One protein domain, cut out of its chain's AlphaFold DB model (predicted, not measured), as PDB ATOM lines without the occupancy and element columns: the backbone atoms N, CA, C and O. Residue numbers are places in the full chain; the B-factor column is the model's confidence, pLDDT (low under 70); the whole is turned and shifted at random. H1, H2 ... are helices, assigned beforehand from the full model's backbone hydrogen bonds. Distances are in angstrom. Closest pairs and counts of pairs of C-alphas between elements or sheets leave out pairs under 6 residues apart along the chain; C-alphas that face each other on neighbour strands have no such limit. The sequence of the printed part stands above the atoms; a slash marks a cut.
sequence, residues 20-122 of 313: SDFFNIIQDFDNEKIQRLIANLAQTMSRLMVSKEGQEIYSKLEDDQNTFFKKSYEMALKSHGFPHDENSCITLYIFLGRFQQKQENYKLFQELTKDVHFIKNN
ATOM      1  N   SER A  20      37.092  23.432 -60.637       54.12
ATOM      2  CA  SER A  20      37.981  24.479 -60.111       54.12
ATOM      3  C   SER A  20      37.366  25.887 -60.133       54.12
ATOM      4  O   SER A  20      37.607  26.676 -59.225       54.12
ATOM      5  N   ASP A  21      36.543  26.197 -61.133       58.62
ATOM      6  CA  ASP A  21      35.826  27.469 -61.259       58.62
ATOM      7  C   ASP A  21      34.617  27.523 -60.326       58.62
ATOM      8  O   ASP A  21      34.269  28.591 -59.825       58.62
ATOM      9  N   PHE A  22      34.025  26.365 -60.018       59.62
ATOM     10  CA  PHE A  22      32.952  26.240 -59.034       59.62
ATOM     11  C   PHE A  22      33.362  26.846 -57.682       59.62
ATOM     12  O   PHE A  22      32.624  27.644 -57.114       59.62
ATOM     13  N   PHE A  23      34.584  26.581 -57.214       60.19
ATOM     14  CA  PHE A  23      35.108  27.156 -55.968       60.19
ATOM     15  C   PHE A  23      35.332  28.669 -56.021       60.19
ATOM     16  O   PHE A  23      35.132  29.350 -55.016       60.19
ATOM     17  N   ASN A  24      35.711  29.200 -57.183       58.44
ATOM     18  CA  ASN A  24      35.919  30.636 -57.367       58.44
ATOM     19  C   ASN A  24      34.590  31.404 -57.463       58.44
ATOM     20  O   ASN A  24      34.521  32.564 -57.064       58.44
ATOM     21  N   ILE A  25      33.525  30.751 -57.937       56.78
ATOM     22  CA  ILE A  25      32.180  31.332 -58.069       56.78
ATOM     23  C   ILE A  25      31.451  31.410 -56.713       56.78
ATOM     24  O   ILE A  25      30.603  32.277 -56.521       56.78
ATOM     25  N   ILE A  26      31.803  30.572 -55.730       61.88
ATOM     26  CA  ILE A  26      31.050  30.443 -54.462       61.88
ATOM     27  C   ILE A  26      31.462  31.466 -53.390       61.88
ATOM     28  O   ILE A  26      31.101  31.358 -52.221       61.88
ATOM     29  N   GLN A  27      32.166  32.532 -53.766       66.19
ATOM     30  CA  GLN A  27      32.325  33.663 -52.846       66.19
ATOM     31  C   GLN A  27      31.001  34.409 -52.609       66.19
ATOM     32  O   GLN A  27      30.828  35.014 -51.551       66.19
ATOM     33  N   ASP A  28      30.046  34.302 -53.538       82.12
ATOM     34  CA  ASP A  28      28.723  34.920 -53.446       82.12
ATOM     35  C   ASP A  28      27.658  33.912 -52.977       82.12
ATOM     36  O   ASP A  28      26.857  33.395 -53.755       82.12
ATOM     37  N   PHE A  29      27.657  33.596 -51.680       81.38
ATOM     38  CA  PHE A  29      26.666  32.690 -51.076       81.38
ATOM     39  C   PHE A  29      25.218  33.191 -51.182       81.38
ATOM     40  O   PHE A  29      24.288  32.394 -51.043       81.38
ATOM     41  N   ASP A  30      25.027  34.485 -51.439       84.56
ATOM     42  CA  ASP A  30      23.707  35.087 -51.591       84.56
ATOM     43  C   ASP A  30      23.131  34.833 -52.994       84.56
ATOM     44  O   ASP A  30      21.918  34.927 -53.191       84.56
ATOM     45  N   ASN A  31      23.963  34.401 -53.948       89.50
ATOM     46  CA  ASN A  31      23.554  34.079 -55.306       89.50
ATOM     47  C   ASN A  31      22.470  32.989 -55.353       89.50
ATOM     48  O   ASN A  31      22.689  31.841 -54.955       89.50
ATOM     49  N   GLU A  32      21.313  33.309 -55.937       92.69
ATOM     50  CA  GLU A  32      20.181  32.379 -56.019       92.69
ATOM     51  C   GLU A  32      20.518  31.050 -56.709       92.69
ATOM     52  O   GLU A  32      19.999  30.004 -56.310       92.69
ATOM     53  N   LYS A  33      21.394  31.058 -57.727       90.62
ATOM     54  CA  LYS A  33      21.791  29.828 -58.428       90.62
ATOM     55  C   LYS A  33      22.569  28.902 -57.498       90.62
ATOM     56  O   LYS A  33      22.336  27.696 -57.520       90.62
ATOM     57  N   ILE A  34      23.432  29.463 -56.647       89.94
ATOM     58  CA  ILE A  34      24.167  28.699 -55.634       89.94
ATOM     59  C   ILE A  34      23.190  28.140 -54.599       89.94
ATOM     60  O   ILE A  34      23.214  26.937 -54.344       89.94
ATOM     61  N   GLN A  35      22.274  28.956 -54.064       92.88
ATOM     62  CA  GLN A  35      21.289  28.481 -53.080       92.88
ATOM     63  C   GLN A  35      20.444  27.319 -53.623       92.88
ATOM     64  O   GLN A  35      20.285  26.300 -52.951       92.88
ATOM     65  N   ARG A  36      19.946  27.434 -54.864       94.56
ATOM     66  CA  ARG A  36      19.173  26.375 -55.537       94.56
ATOM     67  C   ARG A  36      19.991  25.110 -55.744       94.56
ATOM     68  O   ARG A  36      19.493  24.016 -55.499       94.56
ATOM     69  N   LEU A  37      21.242  25.250 -56.174       93.12
ATOM     70  CA  LEU A  37      22.123  24.112 -56.380       93.12
ATOM     71  C   LEU A  37      22.379  23.348 -55.075       93.12
ATOM     72  O   LEU A  37      22.206  22.129 -55.033       93.12
ATOM     73  N   ILE A  38      22.748  24.057 -54.005       93.56
ATOM     74  CA  ILE A  38      22.999  23.432 -52.700       93.56
ATOM     75  C   ILE A  38      21.707  22.821 -52.137       93.56
ATOM     76  O   ILE A  38      21.746  21.711 -51.606       93.56
ATOM     77  N   ALA A  39      20.550  23.466 -52.326       94.88
ATOM     78  CA  ALA A  39      19.252  22.901 -51.952       94.88
ATOM     79  C   ALA A  39      18.934  21.600 -52.713       94.88
ATOM     80  O   ALA A  39      18.506  20.621 -52.103       94.88
ATOM     81  N   ASN A  40      19.200  21.542 -54.021       95.06
ATOM     82  CA  ASN A  40      18.994  20.335 -54.829       95.06
ATOM     83  C   ASN A  40      19.900  19.179 -54.377       95.06
ATOM     84  O   ASN A  40      19.450  18.034 -54.269       95.06
ATOM     85  N   LEU A  41      21.165  19.473 -54.054       95.19
ATOM     86  CA  LEU A  41      22.088  18.490 -53.482       95.19
ATOM     87  C   LEU A  41      21.579  17.984 -52.121       95.19
ATOM     88  O   LEU A  41      21.518  16.770 -51.915       95.19
ATOM     89  N   ALA A  42      21.113  18.883 -51.245       94.31
ATOM     90  CA  ALA A  42      20.520  18.537 -49.949       94.31
ATOM     91  C   ALA A  42      19.284  17.630 -50.087       94.31
ATOM     92  O   ALA A  42      19.159  16.616 -49.397       94.31
ATOM     93  N   GLN A  43      18.381  17.953 -51.016       94.62
ATOM     94  CA  GLN A  43      17.196  17.144 -51.307       94.62
ATOM     95  C   GLN A  43      17.560  15.757 -51.835       94.62
ATOM     96  O   GLN A  43      16.938  14.766 -51.449       94.62
ATOM     97  N   THR A  44      18.559  15.650 -52.710       94.50
ATOM     98  CA  THR A  44      19.019  14.346 -53.198       94.50
ATOM     99  C   THR A  44      19.641  13.514 -52.087       94.50
ATOM    100  O   THR A  44      19.286  12.342 -51.963       94.50
ATOM    101  N   MET A  45      20.474  14.114 -51.232       93.81
ATOM    102  CA  MET A  45      20.985  13.436 -50.039       93.81
ATOM    103  C   MET A  45      19.844  12.934 -49.153       93.81
ATOM    104  O   MET A  45      19.800  11.755 -48.822       93.81
ATOM    105  N   SER A  46      18.877  13.792 -48.818       91.81
ATOM    106  CA  SER A  46      17.752  13.404 -47.965       91.81
ATOM    107  C   SER A  46      16.908  12.293 -48.575       91.81
ATOM    108  O   SER A  46      16.507  11.391 -47.846       91.81
ATOM    109  N   ARG A  47      16.628  12.339 -49.885       91.25
ATOM    110  CA  ARG A  47      15.883  11.278 -50.579       91.25
ATOM    111  C   ARG A  47      16.622   9.952 -50.517       91.25
ATOM    112  O   ARG A  47      15.992   8.934 -50.260       91.25
ATOM    113  N   LEU A  48      17.937   9.971 -50.725       87.94
ATOM    114  CA  LEU A  48      18.761   8.779 -50.591       87.94
ATOM    115  C   LEU A  48      18.702   8.246 -49.160       87.94
ATOM    116  O   LEU A  48      18.402   7.071 -48.985       87.94
ATOM    117  N   MET A  49      18.915   9.102 -48.159       85.75
ATOM    118  CA  MET A  49      18.949   8.693 -46.754       85.75
ATOM    119  C   MET A  49      17.674   7.961 -46.322       85.75
ATOM    120  O   MET A  49      17.765   6.958 -45.626       85.75
ATOM    121  N   VAL A  50      16.500   8.410 -46.772       85.88
ATOM    122  CA  VAL A  50      15.205   7.784 -46.431       85.88
ATOM    123  C   VAL A  50      14.766   6.691 -47.418       85.88
ATOM    124  O   VAL A  50      13.744   6.039 -47.214       85.88
ATOM    125  N   SER A  51      15.496   6.493 -48.518       87.44
ATOM    126  CA  SER A  51      15.173   5.466 -49.513       87.44
ATOM    127  C   SER A  51      15.530   4.067 -49.016       87.44
ATOM    128  O   SER A  51      16.423   3.892 -48.189       87.44
ATOM    129  N   LYS A  52      14.898   3.042 -49.602       88.06
ATOM    130  CA  LYS A  52      15.246   1.639 -49.335       88.06
ATOM    131  C   LYS A  52      16.734   1.357 -49.582       88.06
ATOM    132  O   LYS A  52      17.362   0.703 -48.761       88.06
ATOM    133  N   GLU A  53      17.297   1.884 -50.670       88.44
ATOM    134  CA  GLU A  53      18.721   1.737 -51.000       88.44
ATOM    135  C   GLU A  53      19.618   2.379 -49.933       88.44
ATOM    136  O   GLU A  53      20.558   1.750 -49.458       88.44
ATOM    137  N   GLY A  54      19.300   3.601 -49.493       86.69
ATOM    138  CA  GLY A  54      20.051   4.264 -48.425       86.69
ATOM    139  C   GLY A  54      19.976   3.513 -47.099       86.69
ATOM    140  O   GLY A  54      21.001   3.320 -46.454       86.69
ATOM    141  N   GLN A  55      18.801   3.012 -46.720       85.50
ATOM    142  CA  GLN A  55      18.626   2.205 -45.507       85.50
ATOM    143  C   GLN A  55      19.357   0.846 -45.599       85.50
ATOM    144  O   GLN A  55      19.903   0.352 -44.609       85.50
ATOM    145  N   GLU A  56      19.453   0.254 -46.794       86.81
ATOM    146  CA  GLU A  56      20.277  -0.936 -47.048       86.81
ATOM    147  C   GLU A  56      21.782  -0.644 -46.957       86.81
ATOM    148  O   GLU A  56      22.533  -1.498 -46.490       86.81
ATOM    149  N   ILE A  57      22.240   0.538 -47.384       85.50
ATOM    150  CA  ILE A  57      23.633   0.969 -47.186       85.50
ATOM    151  C   ILE A  57      23.886   1.190 -45.692       85.50
ATOM    152  O   ILE A  57      24.840   0.634 -45.159       85.50
ATOM    153  N   TYR A  58      23.016   1.945 -45.014       80.94
ATOM    154  CA  TYR A  58      23.132   2.257 -43.588       80.94
ATOM    155  C   TYR A  58      23.221   0.990 -42.728       80.94
ATOM    156  O   TYR A  58      24.132   0.857 -41.917       80.94
ATOM    157  N   SER A  59      22.340   0.012 -42.961       80.81
ATOM    158  CA  SER A  59      22.316  -1.236 -42.181       80.81
ATOM    159  C   SER A  59      23.566  -2.110 -42.350       80.81
ATOM    160  O   SER A  59      23.868  -2.908 -41.468       80.81
ATOM    161  N   LYS A  60      24.319  -1.957 -43.449       86.00
ATOM    162  CA  LYS A  60      25.589  -2.670 -43.678       86.00
ATOM    163  C   LYS A  60      26.795  -1.991 -43.031       86.00
ATOM    164  O   LYS A  60      27.866  -2.585 -43.016       86.00
ATOM    165  N   LEU A  61      26.647  -0.752 -42.562       80.62
ATOM    166  CA  LEU A  61      27.751   0.057 -42.047       80.62
ATOM    167  C   LEU A  61      27.954  -0.063 -40.530       80.62
ATOM    168  O   LEU A  61      28.773   0.682 -40.006       80.62
ATOM    169  N   GLU A  62      27.253  -0.972 -39.837       73.88
ATOM    170  CA  GLU A  62      27.401  -1.221 -38.385       73.88
ATOM    171  C   GLU A  62      27.487   0.081 -37.556       73.88
ATOM    172  O   GLU A  62      28.399   0.277 -36.757       73.88
ATOM    173  N   ASP A  63      26.560   1.013 -37.795       64.44
ATOM    174  CA  ASP A  63      26.486   2.321 -37.122       64.44
ATOM    175  C   ASP A  63      27.647   3.301 -37.407       64.44
ATOM    176  O   ASP A  63      27.811   4.313 -36.717       64.44
ATOM    177  N   ASP A  64      28.423   3.096 -38.478       77.38
ATOM    178  CA  ASP A  64      29.356   4.109 -38.979       77.38
ATOM    179  C   ASP A  64      28.628   5.229 -39.748       77.38
ATOM    180  O   ASP A  64      28.646   5.322 -40.983       77.38
ATOM    181  N   GLN A  65      27.991   6.119 -38.981       72.44
ATOM    182  CA  GLN A  65      27.284   7.294 -39.494       72.44
ATOM    183  C   GLN A  65      28.172   8.166 -40.392       72.44
ATOM    184  O   GLN A  65      27.695   8.694 -41.397       72.44
ATOM    185  N   ASN A  66      29.470   8.285 -40.090       76.50
ATOM    186  CA  ASN A  66      30.399   9.084 -40.891       76.50
ATOM    187  C   ASN A  66      30.551   8.519 -42.302       76.50
ATOM    188  O   ASN A  66      30.492   9.267 -43.283       76.50
ATOM    189  N   THR A  67      30.701   7.199 -42.416       83.81
ATOM    190  CA  THR A  67      30.770   6.533 -43.719       83.81
ATOM    191  C   THR A  67      29.449   6.658 -44.478       83.81
ATOM    192  O   THR A  67      29.457   6.897 -45.691       83.81
ATOM    193  N   PHE A  68      28.311   6.593 -43.781       85.25
ATOM    194  CA  PHE A  68      26.999   6.777 -44.404       85.25
ATOM    195  C   PHE A  68      26.796   8.192 -44.962       85.25
ATOM    196  O   PHE A  68      26.389   8.356 -46.119       85.25
ATOM    197  N   PHE A  69      27.120   9.221 -44.176       85.75
ATOM    198  CA  PHE A  69      27.057  10.603 -44.641       85.75
ATOM    199  C   PHE A  69      28.017  10.824 -45.809       85.75
ATOM    200  O   PHE A  69      27.588  11.356 -46.832       85.75
ATOM    201  N   LYS A  70      29.263  10.328 -45.722       88.62
ATOM    202  CA  LYS A  70      30.234  10.367 -46.828       88.62
ATOM    203  C   LYS A  70      29.634   9.816 -48.122       88.62
ATOM    204  O   LYS A  70      29.629  10.527 -49.127       88.62
ATOM    205  N   LYS A  71      29.046   8.614 -48.095       90.12
ATOM    206  CA  LYS A  71      28.372   8.050 -49.277       90.12
ATOM    207  C   LYS A  71      27.180   8.861 -49.750       90.12
ATOM    208  O   LYS A  71      26.988   8.988 -50.958       90.12
ATOM    209  N   SER A  72      26.432   9.466 -48.836       90.19
ATOM    210  CA  SER A  72      25.318  10.334 -49.206       90.19
ATOM    211  C   SER A  72      25.783  11.572 -49.984       90.19
ATOM    212  O   SER A  72      25.178  11.899 -51.006       90.19
ATOM    213  N   TYR A  73      26.889  12.212 -49.577       92.06
ATOM    214  CA  TYR A  73      27.488  13.313 -50.345       92.06
ATOM    215  C   TYR A  73      27.972  12.851 -51.719       92.06
ATOM    216  O   TYR A  73      27.662  13.491 -52.722       92.06
ATOM    217  N   GLU A  74      28.712  11.738 -51.776       93.25
ATOM    218  CA  GLU A  74      29.251  11.212 -53.033       93.25
ATOM    219  C   GLU A  74      28.138  10.928 -54.051       93.25
ATOM    220  O   GLU A  74      28.234  11.311 -55.217       93.25
ATOM    221  N   MET A  75      27.054  10.284 -53.610       91.44
ATOM    222  CA  MET A  75      25.924   9.944 -54.473       91.44
ATOM    223  C   MET A  75      25.166  11.188 -54.943       91.44
ATOM    224  O   MET A  75      24.796  11.257 -56.116       91.44
ATOM    225  N   ALA A  76      24.976  12.183 -54.070       93.44
ATOM    226  CA  ALA A  76      24.332  13.438 -54.443       93.44
ATOM    227  C   ALA A  76      25.162  14.247 -55.450       93.44
ATOM    228  O   ALA A  76      24.605  14.784 -56.407       93.44
ATOM    229  N   LEU A  77      26.484  14.300 -55.277       93.44
ATOM    230  CA  LEU A  77      27.392  14.936 -56.236       93.44
ATOM    231  C   LEU A  77      27.367  14.198 -57.579       93.44
ATOM    232  O   LEU A  77      27.108  14.805 -58.622       93.44
ATOM    233  N   LYS A  78      27.521  12.869 -57.545       94.00
ATOM    234  CA  LYS A  78      27.499  12.010 -58.733       94.00
ATOM    235  C   LYS A  78      26.199  12.148 -59.529       94.00
ATOM    236  O   LYS A  78      26.250  12.217 -60.755       94.00
ATOM    237  N   SER A  79      25.039  12.218 -58.870       91.81
ATOM    238  CA  SER A  79      23.743  12.319 -59.561       91.81
ATOM    239  C   SER A  79      23.543  13.638 -60.311       91.81
ATOM    240  O   SER A  79      22.674  13.713 -61.175       91.81
ATOM    241  N   HIS A  80      24.305  14.675 -59.962       90.88
ATOM    242  CA  HIS A  80      24.271  15.985 -60.616       90.88
ATOM    243  C   HIS A  80      25.476  16.209 -61.544       90.88
ATOM    244  O   HIS A  80      25.666  17.315 -62.038       90.88
ATOM    245  N   GLY A  81      26.281  15.171 -61.800       91.75
ATOM    246  CA  GLY A  81      27.440  15.259 -62.691       91.75
ATOM    247  C   GLY A  81      28.656  15.959 -62.082       91.75
ATOM    248  O   GLY A  81      29.562  16.334 -62.823       91.75
ATOM    249  N   PHE A  82      28.705  16.125 -60.757       90.25
ATOM    250  CA  PHE A  82      29.868  16.688 -60.077       90.25
ATOM    251  C   PHE A  82      30.920  15.615 -59.747       90.25
ATOM    252  O   PHE A  82      30.580  14.445 -59.515       90.25
ATOM    253  N   PRO A  83      32.204  16.004 -59.662       90.75
ATOM    254  CA  PRO A  83      33.214  15.268 -58.919       90.75
ATOM    255  C   PRO A  83      32.708  14.880 -57.530       90.75
ATOM    256  O   PRO A  83      32.037  15.645 -56.840       90.75
ATOM    257  N   HIS A  84      33.002  13.646 -57.151       92.88
ATOM    258  CA  HIS A  84      32.563  13.018 -55.906       92.88
ATOM    259  C   HIS A  84      33.758  12.401 -55.172       92.88
ATOM    260  O   HIS A  84      33.636  11.385 -54.494       92.88
ATOM    261  N   ASP A  85      34.935  12.997 -55.359       89.81
ATOM    262  CA  ASP A  85      36.106  12.744 -54.532       89.81
ATOM    263  C   ASP A  85      35.941  13.378 -53.138       89.81
ATOM    264  O   ASP A  85      35.006  14.134 -52.860       89.81
ATOM    265  N   GLU A  86      36.880  13.070 -52.247       85.06
ATOM    266  CA  GLU A  86      36.851  13.509 -50.853       85.06
ATOM    267  C   GLU A  86      36.774  15.033 -50.692       85.06
ATOM    268  O   GLU A  86      35.963  15.515 -49.900       85.06
ATOM    269  N   ASN A  87      37.526  15.808 -51.481       83.25
ATOM    270  CA  ASN A  87      37.515  17.270 -51.373       83.25
ATOM    271  C   ASN A  87      36.161  17.851 -51.789       83.25
ATOM    272  O   ASN A  87      35.647  18.778 -51.154       83.25
ATOM    273  N   SER A  88      35.553  17.277 -52.825       86.25
ATOM    274  CA  SER A  88      34.220  17.655 -53.300       86.25
ATOM    275  C   SER A  88      33.146  17.407 -52.236       86.25
ATOM    276  O   SER A  88      32.295  18.265 -51.988       86.25
ATOM    277  N   CYS A  89      33.220  16.277 -51.530       87.25
ATOM    278  CA  CYS A  89      32.313  15.989 -50.422       87.25
ATOM    279  C   CYS A  89      32.536  16.905 -49.206       87.25
ATOM    280  O   CYS A  89      31.555  17.406 -48.657       87.25
ATOM    281  N   ILE A  90      33.793  17.167 -48.813       80.56
ATOM    282  CA  ILE A  90      34.134  18.122 -47.736       80.56
ATOM    283  C   ILE A  90      33.537  19.497 -48.039       80.56
ATOM    284  O   ILE A  90      32.979  20.162 -47.170       80.56
ATOM    285  N   THR A  91      33.627  19.916 -49.293       82.94
ATOM    286  CA  THR A  91      33.116  21.207 -49.745       82.94
ATOM    287  C   THR A  91      31.604  21.292 -49.614       82.94
ATOM    288  O   THR A  91      31.085  22.244 -49.028       82.94
ATOM    289  N   LEU A  92      30.892  20.280 -50.119       88.75
ATOM    290  CA  LEU A  92      29.440  20.213 -49.987       88.75
ATOM    291  C   LEU A  92      29.021  20.219 -48.509       88.75
ATOM    292  O   LEU A  92      28.091  20.935 -48.140       88.75
ATOM    293  N   TYR A  93      29.745  19.489 -47.658       86.06
ATOM    294  CA  TYR A  93      29.543  19.503 -46.212       86.06
ATOM    295  C   TYR A  93      29.678  20.913 -45.612       86.06
ATOM    296  O   TYR A  93      28.776  21.369 -44.906       86.06
ATOM    297  N   ILE A  94      30.763  21.631 -45.930       79.56
ATOM    298  CA  ILE A  94      31.003  23.000 -45.446       79.56
ATOM    299  C   ILE A  94      29.875  23.942 -45.882       79.56
ATOM    300  O   ILE A  94      29.391  24.743 -45.078       79.56
ATOM    301  N   PHE A  95      29.427  23.846 -47.138       85.94
ATOM    302  CA  PHE A  95      28.334  24.680 -47.631       85.94
ATOM    303  C   PHE A  95      27.027  24.379 -46.916       85.94
ATOM    304  O   PHE A  95      26.417  25.307 -46.388       85.94
ATOM    305  N   LEU A  96      26.626  23.113 -46.819       87.31
ATOM    306  CA  LEU A  96      25.403  22.737 -46.110       87.31
ATOM    307  C   LEU A  96      25.426  23.214 -44.653       87.31
ATOM    308  O   LEU A  96      24.450  23.809 -44.200       87.31
ATOM    309  N   GLY A  97      26.560  23.059 -43.961       78.06
ATOM    310  CA  GLY A  97      26.739  23.581 -42.605       78.06
ATOM    311  C   GLY A  97      26.559  25.101 -42.528       78.06
ATOM    312  O   GLY A  97      25.821  25.595 -41.676       78.06
ATOM    313  N   ARG A  98      27.165  25.858 -43.452       79.31
ATOM    314  CA  ARG A  98      27.025  27.324 -43.509       79.31
ATOM    315  C   ARG A  98      25.583  27.759 -43.785       79.31
ATOM    316  O   ARG A  98      25.103  28.686 -43.131       79.31
ATOM    317  N   PHE A  99      24.908  27.102 -44.728       83.44
ATOM    318  CA  PHE A  99      23.515  27.380 -45.087       83.44
ATOM    319  C   PHE A  99      22.540  27.059 -43.944       83.44
ATOM    320  O   PHE A  99      21.598  27.815 -43.706       83.44
ATOM    321  N   GLN A 100      22.795  25.983 -43.193       79.06
ATOM    322  CA  GLN A 100      22.000  25.595 -42.026       79.06
ATOM    323  C   GLN A 100      22.212  26.529 -40.823       79.06
ATOM    324  O   GLN A 100      21.265  26.760 -40.077       79.06
ATOM    325  N   GLN A 101      23.422  27.071 -40.631       72.31
ATOM    326  CA  GLN A 101      23.750  27.938 -39.488       72.31
ATOM    327  C   GLN A 101      23.222  29.371 -39.618       72.31
ATOM    328  O   GLN A 101      22.838  29.956 -38.612       72.31
ATOM    329  N   LYS A 102      23.223  29.948 -40.826       77.25
ATOM    330  CA  LYS A 102      22.797  31.340 -41.066       77.25
ATOM    331  C   LYS A 102      21.460  31.383 -41.802       77.25
ATOM    332  O   LYS A 102      21.370  31.920 -42.907       77.25
ATOM    333  N   GLN A 103      20.439  30.748 -41.226       74.00
ATOM    334  CA  GLN A 103      19.147  30.536 -41.893       74.00
ATOM    335  C   GLN A 103      18.499  31.848 -42.344       74.00
ATOM    336  O   GLN A 103      17.918  31.910 -43.427       74.00
ATOM    337  N   GLU A 104      18.654  32.911 -41.553       79.38
ATOM    338  CA  GLU A 104      18.120  34.239 -41.841       79.38
ATOM    339  C   GLU A 104      18.692  34.875 -43.119       79.38
ATOM    340  O   GLU A 104      18.000  35.669 -43.764       79.38
ATOM    341  N   ASN A 105      19.908  34.489 -43.521       83.00
ATOM    342  CA  ASN A 105      20.588  35.044 -44.693       83.00
ATOM    343  C   ASN A 105      20.218  34.314 -45.992       83.00
ATOM    344  O   ASN A 105      20.320  34.890 -47.069       83.00
ATOM    345  N   TYR A 106      19.738  33.069 -45.910       89.00
ATOM    346  CA  TYR A 106      19.548  32.205 -47.080       89.00
ATOM    347  C   TYR A 106      18.094  31.744 -47.231       89.00
ATOM    348  O   TYR A 106      17.787  30.550 -47.226       89.00
ATOM    349  N   LYS A 107      17.175  32.709 -47.353       92.00
ATOM    350  CA  LYS A 107      15.723  32.454 -47.391       92.00
ATOM    351  C   LYS A 107      15.308  31.460 -48.478       92.00
ATOM    352  O   LYS A 107      14.491  30.585 -48.207       92.00
ATOM    353  N   LEU A 108      15.886  31.572 -49.678       94.12
ATOM    354  CA  LEU A 108      15.557  30.686 -50.796       94.12
ATOM    355  C   LEU A 108      16.007  29.249 -50.519       94.12
ATOM    356  O   LEU A 108      15.236  28.319 -50.746       94.12
ATOM    357  N   PHE A 109      17.222  29.057 -49.995       93.94
ATOM    358  CA  PHE A 109      17.670  27.737 -49.549       93.94
ATOM    359  C   PHE A 109      16.688  27.146 -48.527       93.94
ATOM    360  O   PHE A 109      16.185  26.050 -48.751       93.94
ATOM    361  N   GLN A 110      16.339  27.898 -47.476       90.75
ATOM    362  CA  GLN A 110      15.429  27.435 -46.418       90.75
ATOM    363  C   GLN A 110      14.049  27.031 -46.949       90.75
ATOM    364  O   GLN A 110      13.520  25.984 -46.574       90.75
ATOM    365  N   GLU A 111      13.481  27.828 -47.854       93.50
ATOM    366  CA  GLU A 111      12.200  27.518 -48.492       93.50
ATOM    367  C   GLU A 111      12.263  26.199 -49.272       93.50
ATOM    368  O   GLU A 111      11.377  25.349 -49.138       93.50
ATOM    369  N   LEU A 112      13.333  26.004 -50.049       94.81
ATOM    370  CA  LEU A 112      13.538  24.807 -50.863       94.81
ATOM    371  C   LEU A 112      13.896  23.576 -50.024       94.81
ATOM    372  O   LEU A 112      13.668  22.450 -50.469       94.81
ATOM    373  N   THR A 113      14.445  23.754 -48.823       93.31
ATOM    374  CA  THR A 113      14.907  22.648 -47.979       93.31
ATOM    375  C   THR A 113      14.051  22.364 -46.751       93.31
ATOM    376  O   THR A 113      14.435  21.528 -45.937       93.31
ATOM    377  N   LYS A 114      12.880  22.991 -46.604       89.94
ATOM    378  CA  LYS A 114      11.994  22.794 -45.439       89.94
ATOM    379  C   LYS A 114      11.605  21.328 -45.172       89.94
ATOM    380  O   LYS A 114      11.373  20.951 -44.027       89.94
ATOM    381  N   ASP A 115      11.571  20.507 -46.223       88.25
ATOM    382  CA  ASP A 115      11.215  19.083 -46.163       88.25
ATOM    383  C   ASP A 115      12.440  18.148 -46.222       88.25
ATOM    384  O   ASP A 115      12.297  16.926 -46.162       88.25
ATOM    385  N   VAL A 116      13.657  18.696 -46.329       90.06
ATOM    386  CA  VAL A 116      14.904  17.917 -46.291       90.06
ATOM    387  C   VAL A 116      15.074  17.357 -44.885       90.06
ATOM    388  O   VAL A 116      15.161  18.110 -43.920       90.06
ATOM    389  N   HIS A 117      15.154  16.033 -44.766       81.75
ATOM    390  CA  HIS A 117      15.097  15.304 -43.498       81.75
ATOM    391  C   HIS A 117      16.091  15.830 -42.453       81.75
ATOM    392  O   HIS A 117      15.697  16.180 -41.343       81.75
ATOM    393  N   PHE A 118      17.369  15.949 -42.820       81.06
ATOM    394  CA  PHE A 118      18.405  16.395 -41.887       81.06
ATOM    395  C   PHE A 118      18.305  17.885 -41.530       81.06
ATOM    396  O   PHE A 118      18.734  18.272 -40.450       81.06
ATOM    397  N   ILE A 119      17.681  18.717 -42.368       83.12
ATOM    398  CA  ILE A 119      17.439  20.138 -42.060       83.12
ATOM    399  C   ILE A 119      16.208  20.279 -41.165       83.12
ATOM    400  O   ILE A 119      16.278  20.917 -40.116       83.12
ATOM    401  N   LYS A 120      15.103  19.618 -41.527       80.56
ATOM    402  CA  LYS A 120      13.850  19.598 -40.761       80.56
ATOM    403  C   LYS A 120      14.064  19.139 -39.317       80.56
ATOM    404  O   LYS A 120      13.478  19.709 -38.398       80.56
ATOM    405  N   ASN A 121      14.909  18.127 -39.126       70.81
ATOM    406  CA  ASN A 121      15.215  17.559 -37.813       70.81
ATOM    407  C   ASN A 121      16.426  18.215 -37.131       70.81
ATOM    408  O   ASN A 121      16.847  17.753 -36.072       70.81
ATOM    409  N   ASN A 122      16.976  19.287 -37.719       69.88
ATOM    410  CA  ASN A 122      18.169  19.984 -37.241       69.88
ATOM    411  C   ASN A 122      19.336  19.032 -36.928       69.88
ATOM    412  O   ASN A 122      20.045  19.184 -35.933       69.88
TER     413      ASN A 122
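This is residues 20 to 122 of the 313 residues of an uncharacterized protein of Pseudocohnilembus persalinus (UniProt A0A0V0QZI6). The long helix H2 runs along the longest axis of this compact all-helix domain, with H4 and H5 crossing it on one side and the short H6 folded back alongside it. H4 and H5 also cross each other, H3 lies beyond the last residues of H2, and H1 lies apart from the other helices. The printed part has 103 residues, with seven named helices in the order H1 to H7 and no named strand. The radius of gyration of the C-alphas is 13.5 A, and the C-alphas span 39 by 30 by 19 A.

H1, residues 20 to 25, is apart from H2, residues 32 to 50. H2 and H3, residues 52 to 60, are close but not clearly touching; their closest C-alphas, of Leu 48 and Gly 54, are 5.2 A apart. H3 and H4, residues 65 to 79, form a helical hairpin: they only just touch, with 3 pairs of C-alphas within 8 A, the closest being Tyr 58 and Phe 68 at 6.0 A, and run opposite ways at a tilt of 35.1 degrees, only just steep. H4 touches H2 with residues 72 to 77 alone, at a steep tilt of 55 degrees, opposite ways; the closest C-alphas, of Met 45 and Ser 72, are 5.4 A apart. H5, residues 86 to 101, is about perpendicular to H4 at 80 degrees and touches it, the closest C-alphas being those of Tyr 73 and Cys 89, 5.5 A apart. H5 also touches H2, about perpendicular at 76 degrees; the C-alphas of Ile 38 and Leu 96 are closest at 7.0 A. H6, residues 107 to 113, touches H2 at a shallow tilt of 23 degrees, the same way, with the C-alphas of Gln 35 and Phe 109 closest at 5.1 A. H7, residues 117 to 120, is close to H2 but not clearly touching; the closest C-alphas, of Ser 46 and His 117, are 5.5 A apart. In H2, H4, H5 and H6 every O i to N i+4 pair is within hydrogen-bond range; in H1 it is 1 of 2, in H3 4 of 5, and H7 is too short for such a pair.

H1 begins at C-alpha 20, at (37.981, 24.479, -60.111). From first to last C-alpha, H2 measures 26.9 A, H5 22.6 A, H4 21.0 A and H3 12.6 A. C-alpha 32, where H2 begins, is at (20.181, 32.379, -56.019), and C-alpha 120, where H7 ends, is at (13.850, 19.598, -40.761).

The two C-alphas farthest apart, of Asn 31 and Glu 62, are 39.3 A apart. Residues 61 to 66, of which 65 and 66 belong to H4, stand free. The printed part has no cut and no long link. The mean pLDDT of the printed part is 84.5, and residues 20 to 27, 63 and 122 are under 70.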